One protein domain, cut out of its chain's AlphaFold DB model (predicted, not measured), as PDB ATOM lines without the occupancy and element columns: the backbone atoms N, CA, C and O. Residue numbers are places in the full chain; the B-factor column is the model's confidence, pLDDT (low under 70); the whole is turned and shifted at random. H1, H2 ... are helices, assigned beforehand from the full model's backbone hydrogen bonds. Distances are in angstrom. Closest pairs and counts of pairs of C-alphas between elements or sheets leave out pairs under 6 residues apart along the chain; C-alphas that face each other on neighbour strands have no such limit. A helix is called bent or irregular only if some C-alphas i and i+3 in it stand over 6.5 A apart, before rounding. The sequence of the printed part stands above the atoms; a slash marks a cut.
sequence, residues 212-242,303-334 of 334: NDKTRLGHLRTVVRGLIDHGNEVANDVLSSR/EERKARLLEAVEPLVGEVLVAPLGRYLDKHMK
ATOM      1  N   ASN A 212      37.030  24.837 -43.304       69.38
ATOM      2  CA  ASN A 212      37.185  23.576 -44.021       69.38
ATOM      3  C   ASN A 212      36.330  23.516 -45.297       69.38
ATOM      4  O   ASN A 212      35.552  24.420 -45.608       69.38
ATOM      5  N   ASP A 213      36.521  22.429 -46.050       84.69
ATOM      6  CA  ASP A 213      35.916  22.164 -47.357       84.69
ATOM      7  C   ASP A 213      34.458  22.654 -47.482       84.69
ATOM      8  O   ASP A 213      33.527  22.149 -46.844       84.69
ATOM      9  N   LYS A 214      34.268  23.627 -48.384       87.19
ATOM     10  CA  LYS A 214      32.967  24.226 -48.715       87.19
ATOM     11  C   LYS A 214      31.939  23.174 -49.141       87.19
ATOM     12  O   LYS A 214      30.750  23.374 -48.912       87.19
ATOM     13  N   THR A 215      32.390  22.071 -49.739       85.00
ATOM     14  CA  THR A 215      31.554  20.952 -50.193       85.00
ATOM     15  C   THR A 215      30.954  20.216 -48.998       85.00
ATOM     16  O   THR A 215      29.734  20.091 -48.893       85.00
ATOM     17  N   ARG A 216      31.796  19.823 -48.030       83.94
ATOM     18  CA  ARG A 216      31.374  19.216 -46.759       83.94
ATOM     19  C   ARG A 216      30.438  20.126 -45.962       83.94
ATOM     20  O   ARG A 216      29.405  19.661 -45.479       83.94
ATOM     21  N   LEU A 217      30.752  21.420 -45.874       88.19
ATOM     22  CA  LEU A 217      29.879  22.408 -45.232       88.19
ATOM     23  C   LEU A 217      28.525  22.538 -45.960       88.19
ATOM     24  O   LEU A 217      27.494  22.689 -45.307       88.19
ATOM     25  N   GLY A 218      28.514  22.455 -47.294       87.88
ATOM     26  CA  GLY A 218      27.300  22.419 -48.111       87.88
ATOM     27  C   GLY A 218      26.407  21.224 -47.774       87.88
ATOM     28  O   GLY A 218      25.251  21.419 -47.405       87.88
ATOM     29  N   HIS A 219      26.957  20.005 -47.806       84.69
ATOM     30  CA  HIS A 219      26.222  18.788 -47.442       84.69
ATOM     31  C   HIS A 219      25.660  18.852 -46.017       84.69
ATOM     32  O   HIS A 219      24.478  18.579 -45.805       84.69
ATOM     33  N   LEU A 220      26.474  19.280 -45.046       86.81
ATOM     34  CA  LEU A 220      26.045  19.397 -43.654       86.81
ATOM     35  C   LEU A 220      24.917  20.431 -43.491       86.81
ATOM     36  O   LEU A 220      23.962  20.180 -42.761       86.81
ATOM     37  N   ARG A 221      24.963  21.557 -44.216       91.06
ATOM     38  CA  ARG A 221      23.858  22.530 -44.237       91.06
ATOM     39  C   ARG A 221      22.564  21.930 -44.787       91.06
ATOM     40  O   ARG A 221      21.514  22.182 -44.206       91.06
ATOM     41  N   THR A 222      22.625  21.148 -45.864       86.50
ATOM     42  CA  THR A 222      21.443  20.492 -46.449       86.50
ATOM     43  C   THR A 222      20.823  19.488 -45.479       86.50
ATOM     44  O   THR A 222      19.634  19.590 -45.187       86.50
ATOM     45  N   VAL A 223      21.631  18.587 -44.906       84.81
ATOM     46  CA  VAL A 223      21.162  17.592 -43.923       84.81
ATOM     47  C   VAL A 223      20.517  18.279 -42.716       84.81
ATOM     48  O   VAL A 223      19.419  17.913 -42.311       84.81
ATOM     49  N   VAL A 224      21.148  19.322 -42.170       89.62
ATOM     50  CA  VAL A 224      20.620  20.017 -40.986       89.62
ATOM     51  C   VAL A 224      19.372  20.855 -41.285       89.62
ATOM     52  O   VAL A 224      18.555  21.016 -40.385       89.62
ATOM     53  N   ARG A 225      19.167  21.348 -42.516       91.62
ATOM     54  CA  ARG A 225      17.882  21.962 -42.907       91.62
ATOM     55  C   ARG A 225      16.759  20.927 -42.903       91.62
ATOM     56  O   ARG A 225      15.829  21.087 -42.123       91.62
ATOM     57  N   GLY A 226      16.911  19.822 -43.641       85.75
ATOM     58  CA  GLY A 226      15.909  18.747 -43.662       85.75
ATOM     59  C   GLY A 226      15.576  18.224 -42.259       85.75
ATOM     60  O   GLY A 226      14.412  18.082 -41.904       85.75
ATOM     61  N   LEU A 227      16.586  18.060 -41.400       85.81
ATOM     62  CA  LEU A 227      16.392  17.666 -40.001       85.81
ATOM     63  C   LEU A 227      15.750  18.735 -39.099       85.81
ATOM     64  O   LEU A 227      15.251  18.391 -38.031       85.81
ATOM     65  N   ILE A 228      15.784  20.019 -39.460       89.81
ATOM     66  CA  ILE A 228      15.030  21.061 -38.749       89.81
ATOM     67  C   ILE A 228      13.580  21.054 -39.211       89.81
ATOM     68  O   ILE A 228      12.681  21.079 -38.373       89.81
ATOM     69  N   ASP A 229      13.369  21.030 -40.523       87.75
ATOM     70  CA  ASP A 229      12.050  21.207 -41.115       87.75
ATOM     71  C   ASP A 229      11.175  19.949 -40.876       87.75
ATOM     72  O   ASP A 229      10.006  20.082 -40.524       87.75
ATOM     73  N   HIS A 230      11.781  18.752 -40.833       83.56
ATOM     74  CA  HIS A 230      11.147  17.485 -40.415       83.56
ATOM     75  C   HIS A 230      11.495  17.056 -38.976       83.56
ATOM     76  O   HIS A 230      11.289  15.907 -38.577       83.56
ATOM     77  N   GLY A 231      12.034  17.965 -38.155       76.88
ATOM     78  CA  GLY A 231      12.626  17.618 -36.856       76.88
ATOM     79  C   GLY A 231      11.669  16.966 -35.854       76.88
ATOM     80  O   GLY A 231      12.113  16.192 -35.006       76.88
ATOM     81  N   ASN A 232      10.363  17.224 -35.968       75.56
ATOM     82  CA  ASN A 232       9.339  16.568 -35.151       75.56
ATOM     83  C   ASN A 232       9.137  15.100 -35.553       75.56
ATOM     84  O   ASN A 232       9.029  14.239 -34.682       75.56
ATOM     85  N   GLU A 233       9.121  14.806 -36.854       77.44
ATOM     86  CA  GLU A 233       8.985  13.444 -37.378       77.44
ATOM     87  C   GLU A 233      10.222  12.622 -37.019       77.44
ATOM     88  O   GLU A 233      10.107  11.578 -36.384       77.44
ATOM     89  N   VAL A 234      11.416  13.164 -37.288       72.25
ATOM     90  CA  VAL A 234      12.686  12.506 -36.952       72.25
ATOM     91  C   VAL A 234      12.832  12.307 -35.442       72.25
ATOM     92  O   VAL A 234      13.297  11.256 -35.012       72.25
ATOM     93  N   ALA A 235      12.415  13.263 -34.603       72.94
ATOM     94  CA  ALA A 235      12.431  13.071 -33.153       72.94
ATOM     95  C   ALA A 235      11.478  11.948 -32.706       72.94
ATOM     96  O   ALA A 235      11.871  11.121 -31.882       72.94
ATOM     97  N   ASN A 236      10.263  11.881 -33.261       73.00
ATOM     98  CA  ASN A 236       9.314  10.801 -32.982       73.00
ATOM     99  C   ASN A 236       9.840   9.440 -33.458       73.00
ATOM    100  O   ASN A 236       9.726   8.459 -32.719       73.00
ATOM    101  N   ASP A 237      10.485   9.384 -34.623       73.56
ATOM    102  CA  ASP A 237      11.121   8.173 -35.135       73.56
ATOM    103  C   ASP A 237      12.299   7.757 -34.258       73.56
ATOM    104  O   ASP A 237      12.345   6.607 -33.842       73.56
ATOM    105  N   VAL A 238      13.216   8.660 -33.885       70.31
ATOM    106  CA  VAL A 238      14.328   8.375 -32.952       70.31
ATOM    107  C   VAL A 238      13.800   7.831 -31.618       70.31
ATOM    108  O   VAL A 238      14.338   6.853 -31.095       70.31
ATOM    109  N   LEU A 239      12.743   8.436 -31.067       72.12
ATOM    110  CA  LEU A 239      12.139   8.015 -29.799       72.12
ATOM    111  C   LEU A 239      11.437   6.654 -29.908       72.12
ATOM    112  O   LEU A 239      11.618   5.823 -29.021       72.12
ATOM    113  N   SER A 240      10.711   6.397 -30.999       74.12
ATOM    114  CA  SER A 240      10.040   5.112 -31.271       74.12
ATOM    115  C   SER A 240      11.025   4.001 -31.653       74.12
ATOM    116  O   SER A 240      10.784   2.822 -31.405       74.12
ATOM    117  N   SER A 241      12.160   4.380 -32.243       70.06
ATOM    118  CA  SER A 241      13.259   3.497 -32.646       70.06
ATOM    119  C   SER A 241      14.160   3.089 -31.496       70.06
ATOM    120  O   SER A 241      14.897   2.110 -31.625       70.06
ATOM    121  N   ARG A 242      14.167   3.866 -30.408       74.56
ATOM    122  CA  ARG A 242      15.000   3.594 -29.246       74.56
ATOM    123  C   ARG A 242      14.577   2.234 -28.682       74.56
ATOM    124  O   ARG A 242      13.437   2.122 -28.230       74.56
ATOM    125  N   GLU A 303      18.103   2.675 -52.869       92.50
ATOM    126  CA  GLU A 303      18.798   2.086 -51.713       92.50
ATOM    127  C   GLU A 303      20.327   2.244 -51.792       92.50
ATOM    128  O   GLU A 303      20.977   2.439 -50.769       92.50
ATOM    129  N   GLU A 304      20.918   2.236 -52.993       91.56
ATOM    130  CA  GLU A 304      22.359   2.452 -53.162       91.56
ATOM    131  C   GLU A 304      22.736   3.922 -52.914       91.56
ATOM    132  O   GLU A 304      23.746   4.209 -52.266       91.56
ATOM    133  N   ARG A 305      21.904   4.870 -53.368       85.81
ATOM    134  CA  ARG A 305      22.099   6.306 -53.097       85.81
ATOM    135  C   ARG A 305      21.964   6.605 -51.601       85.81
ATOM    136  O   ARG A 305      22.796   7.316 -51.038       85.81
ATOM    137  N   LYS A 306      20.954   6.017 -50.956       90.75
ATOM    138  CA  LYS A 306      20.706   6.090 -49.510       90.75
ATOM    139  C   LYS A 306      21.859   5.489 -48.707       90.75
ATOM    140  O   LYS A 306      22.352   6.157 -47.805       90.75
ATOM    141  N   ALA A 307      22.332   4.288 -49.046       92.88
ATOM    142  CA  ALA A 307      23.456   3.648 -48.358       92.88
ATOM    143  C   ALA A 307      24.720   4.525 -48.392       92.88
ATOM    144  O   ALA A 307      25.300   4.793 -47.343       92.88
ATOM    145  N   ARG A 308      25.079   5.065 -49.567       87.88
ATOM    146  CA  ARG A 308      26.220   5.987 -49.726       87.88
ATOM    147  C   ARG A 308      26.055   7.286 -48.927       87.88
ATOM    148  O   ARG A 308      27.029   7.794 -48.379       87.88
ATOM    149  N   LEU A 309      24.839   7.838 -48.852       85.12
ATOM    150  CA  LEU A 309      24.557   9.023 -48.032       85.12
ATOM    151  C   LEU A 309      24.718   8.716 -46.537       85.12
ATOM    152  O   LEU A 309      25.322   9.505 -45.817       85.12
ATOM    153  N   LEU A 310      24.203   7.574 -46.078       88.44
ATOM    154  CA  LEU A 310      24.316   7.144 -44.686       88.44
ATOM    155  C   LEU A 310      25.779   6.884 -44.293       88.44
ATOM    156  O   LEU A 310      26.208   7.413 -43.274       88.44
ATOM    157  N   GLU A 311      26.559   6.197 -45.132       90.44
ATOM    158  CA  GLU A 311      28.004   5.976 -44.948       90.44
ATOM    159  C   GLU A 311      28.795   7.299 -44.888       90.44
ATOM    160  O   GLU A 311      29.667   7.481 -44.039       90.44
ATOM    161  N   ALA A 312      28.464   8.275 -45.741       80.88
ATOM    162  CA  ALA A 312      29.112   9.589 -45.732       80.88
ATOM    163  C   ALA A 312      28.743  10.451 -44.506       80.88
ATOM    164  O   ALA A 312      29.517  11.328 -44.105       80.88
ATOM    165  N   VAL A 313      27.561  10.235 -43.923       79.75
ATOM    166  CA  VAL A 313      27.040  10.996 -42.776       79.75
ATOM    167  C   VAL A 313      27.395  10.337 -41.438       79.75
ATOM    168  O   VAL A 313      27.623  11.053 -40.465       79.75
ATOM    169  N   GLU A 314      27.532   9.012 -41.380       88.38
ATOM    170  CA  GLU A 314      27.937   8.231 -40.204       88.38
ATOM    171  C   GLU A 314      29.133   8.817 -39.420       88.38
ATOM    172  O   GLU A 314      28.959   9.094 -38.229       88.38
ATOM    173  N   PRO A 315      30.298   9.141 -40.023       84.00
ATOM    174  CA  PRO A 315      31.425   9.732 -39.294       84.00
ATOM    175  C   PRO A 315      31.181  11.180 -38.823       84.00
ATOM    176  O   PRO A 315      32.015  11.743 -38.115       84.00
ATOM    177  N   LEU A 316      30.074  11.814 -39.229       75.31
ATOM    178  CA  LEU A 316      29.677  13.161 -38.799       75.31
ATOM    179  C   LEU A 316      28.683  13.132 -37.629       75.31
ATOM    180  O   LEU A 316      28.613  14.108 -36.883       75.31
ATOM    181  N   VAL A 317      27.903  12.052 -37.496       75.19
ATOM    182  CA  VAL A 317      26.738  11.971 -36.588       75.19
ATOM    183  C   VAL A 317      26.821  10.825 -35.576       75.19
ATOM    184  O   VAL A 317      26.144  10.869 -34.550       75.19
ATOM    185  N   GLY A 318      27.658   9.820 -35.841       81.75
ATOM    186  CA  GLY A 318      27.749   8.576 -35.082       81.75
ATOM    187  C   GLY A 318      26.613   7.593 -35.389       81.75
ATOM    188  O   GLY A 318      25.488   7.987 -35.701       81.75
ATOM    189  N   GLU A 319      26.895   6.297 -35.233       83.81
ATOM    190  CA  GLU A 319      25.996   5.161 -35.524       83.81
ATOM    191  C   GLU A 319      24.546   5.362 -35.029       83.81
ATOM    192  O   GLU A 319      23.581   5.016 -35.715       83.81
ATOM    193  N   VAL A 320      24.379   5.986 -33.855       76.88
ATOM    194  CA  VAL A 320      23.088   6.234 -33.183       76.88
ATOM    195  C   VAL A 320      22.090   7.006 -34.057       76.88
ATOM    196  O   VAL A 320      20.883   6.787 -33.947       76.88
ATOM    197  N   LEU A 321      22.571   7.909 -34.916       77.31
ATOM    198  CA  LEU A 321      21.732   8.785 -35.742       77.31
ATOM    199  C   LEU A 321      21.587   8.291 -37.192       77.31
ATOM    200  O   LEU A 321      20.706   8.769 -37.906       77.31
ATOM    201  N   VAL A 322      22.366   7.285 -37.606       87.00
ATOM    202  CA  VAL A 322      22.316   6.701 -38.958       87.00
ATOM    203  C   VAL A 322      21.005   5.944 -39.195       87.00
ATOM    204  O   VAL A 322      20.320   6.180 -40.188       87.00
ATOM    205  N   ALA A 323      20.602   5.063 -38.272       86.88
ATOM    206  CA  ALA A 323      19.401   4.237 -38.450       86.88
ATOM    207  C   ALA A 323      18.061   5.016 -38.410       86.88
ATOM    208  O   ALA A 323      17.139   4.640 -39.142       86.88
ATOM    209  N   PRO A 324      17.897   6.081 -37.598       80.00
ATOM    210  CA  PRO A 324      16.747   6.981 -37.707       80.00
ATOM    211  C   PRO A 324      16.764   7.809 -38.999       80.00
ATOM    212  O   PRO A 324      15.734   7.907 -39.660       80.00
ATOM    213  N   LEU A 325      17.927   8.333 -39.412       81.69
ATOM    214  CA  LEU A 325      18.060   9.073 -40.672       81.69
ATOM    215  C   LEU A 325      17.711   8.196 -41.887       81.69
ATOM    216  O   LEU A 325      17.025   8.654 -42.793       81.69
ATOM    217  N   GLY A 326      18.117   6.923 -41.882       89.31
ATOM    218  CA  GLY A 326      17.758   5.964 -42.928       89.31
ATOM    219  C   GLY A 326      16.249   5.749 -43.061       89.31
ATOM    220  O   GLY A 326      15.741   5.752 -44.178       89.31
ATOM    221  N   ARG A 327      15.529   5.645 -41.934       85.88
ATOM    222  CA  ARG A 327      14.059   5.524 -41.912       85.88
ATOM    223  C   ARG A 327      13.341   6.789 -42.363       85.88
ATOM    224  O   ARG A 327      12.361   6.700 -43.093       85.88
ATOM    225  N   TYR A 328      13.852   7.953 -41.974       82.00
ATOM    226  CA  TYR A 328      13.351   9.226 -42.480       82.00
ATOM    227  C   TYR A 328      13.478   9.292 -44.014       82.00
ATOM    228  O   TYR A 328      12.501   9.562 -44.711       82.00
ATOM    229  N   LEU A 329      14.650   8.949 -44.559       84.44
ATOM    230  CA  LEU A 329      14.846   8.882 -46.008       84.44
ATOM    231  C   LEU A 329      13.877   7.881 -46.658       84.44
ATOM    232  O   LEU A 329      13.318   8.193 -47.708       84.44
ATOM    233  N   ASP A 330      13.660   6.706 -46.051       88.94
ATOM    234  CA  ASP A 330      12.741   5.673 -46.562       88.94
ATOM    235  C   ASP A 330      11.292   6.147 -46.695       88.94
ATOM    236  O   ASP A 330      10.562   5.614 -47.529       88.94
ATOM    237  N   LYS A 331      10.870   7.082 -45.840       85.38
ATOM    238  CA  LYS A 331       9.497   7.583 -45.773       85.38
ATOM    239  C   LYS A 331       9.243   8.759 -46.721       85.38
ATOM    240  O   LYS A 331       8.119   8.907 -47.180       85.38
ATOM    241  N   HIS A 332      10.260   9.577 -47.002       77.38
ATOM    242  CA  HIS A 332      10.090  10.874 -47.676       77.38
ATOM    243  C   HIS A 332      10.816  11.017 -49.029       77.38
ATOM    244  O   HIS A 332      10.703  12.066 -49.650       77.38
ATOM    245  N   MET A 333      11.610  10.031 -49.476       77.44
ATOM    246  CA  MET A 333      12.515  10.195 -50.637       77.44
ATOM    247  C   MET A 333      12.530   9.011 -51.631       77.44
ATOM    248  O   MET A 333      13.473   8.922 -52.425       77.44
ATOM    249  N   LYS A 334      11.580   8.070 -51.540       74.00
ATOM    250  CA  LYS A 334      11.564   6.835 -52.350       74.00
ATOM    251  C   LYS A 334      11.109   7.042 -53.787       74.00
ATOM    252  O   LYS A 334      10.123   7.776 -53.968       74.00
TER     253      LYS A 334
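AT A GLANCE: This is residues 212 to 242 and 303 to 334 of the 334 residues of an uncharacterized protein of Colletotrichum higginsianum (UniProt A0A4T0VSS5). The longest helix, H1, runs along one side and meets H2 near its end in an L. The helical hairpin of H3 and H4 lies in the angle of that L, with H4 packed between H2 and H3 and a looser gap toward H1. The printed part has 63 residues with four named helices, in the order H1, H2, H3, H4, and no named strand; the class is all helix. It is compact, with a radius of gyration of the C-alphas of 11.6 A and spans of 35 by 24 by 22 A.

IN THESE COORDINATES: H1, residues 214 to 229, begins at C-alpha 214 (32.967, 24.226, -48.715) and is 22.5 A long. H2, residues 231 to 241, is 14.7 A long. H3, residues 303 to 317, is 19.7 A long. H4, residues 319 to 332, is 20.8 A long and ends at C-alpha 332 (10.090, 10.874, -47.676). H3 and H4 are only just irregular: C-alphas 312 and 315 are 6.8 A apart, C-alphas 320 and 323 6.7 A.

HOW THE PARTS SIT: H1 and H2 are close but not clearly touching, about perpendicular at 81 degrees; their closest C-alphas, of Leu 227 and Val 234, are 7.0 A apart. H1 and H3 are near each other, with 7 pairs of C-alphas within 10 A. H1 and H4 are apart. H2 and H4 touch, opposite ways at a steep tilt of 63 degrees; their closest C-alphas, of Val 238 and Pro 324, are 5.5 A apart. H3 and H4 form a helical hairpin and touch, with the C-alphas of Glu 314 and Val 322 closest at 6.0 A. They run opposite ways at 37 degrees, a tilt only just steep. H2 and H3 are apart. Each O i to N i+4 pair is within hydrogen-bond range in H1 and H2, against 9 of 11 in H3 and 8 of 10 in H4.

THE WHOLE: The C-alphas farthest apart, of Asn 212 and Ser 240, are 35.2 A from each other. Residues 243 to 302 are not printed, and C-alphas 242 and 303 stand 22.8 A apart across this cut. The links H1 to H2 and H3 to H4 are tight; H2 to H3 is the link across the cut. Mean pLDDT of the printed part is 82.6, and residue 212 alone is under 70.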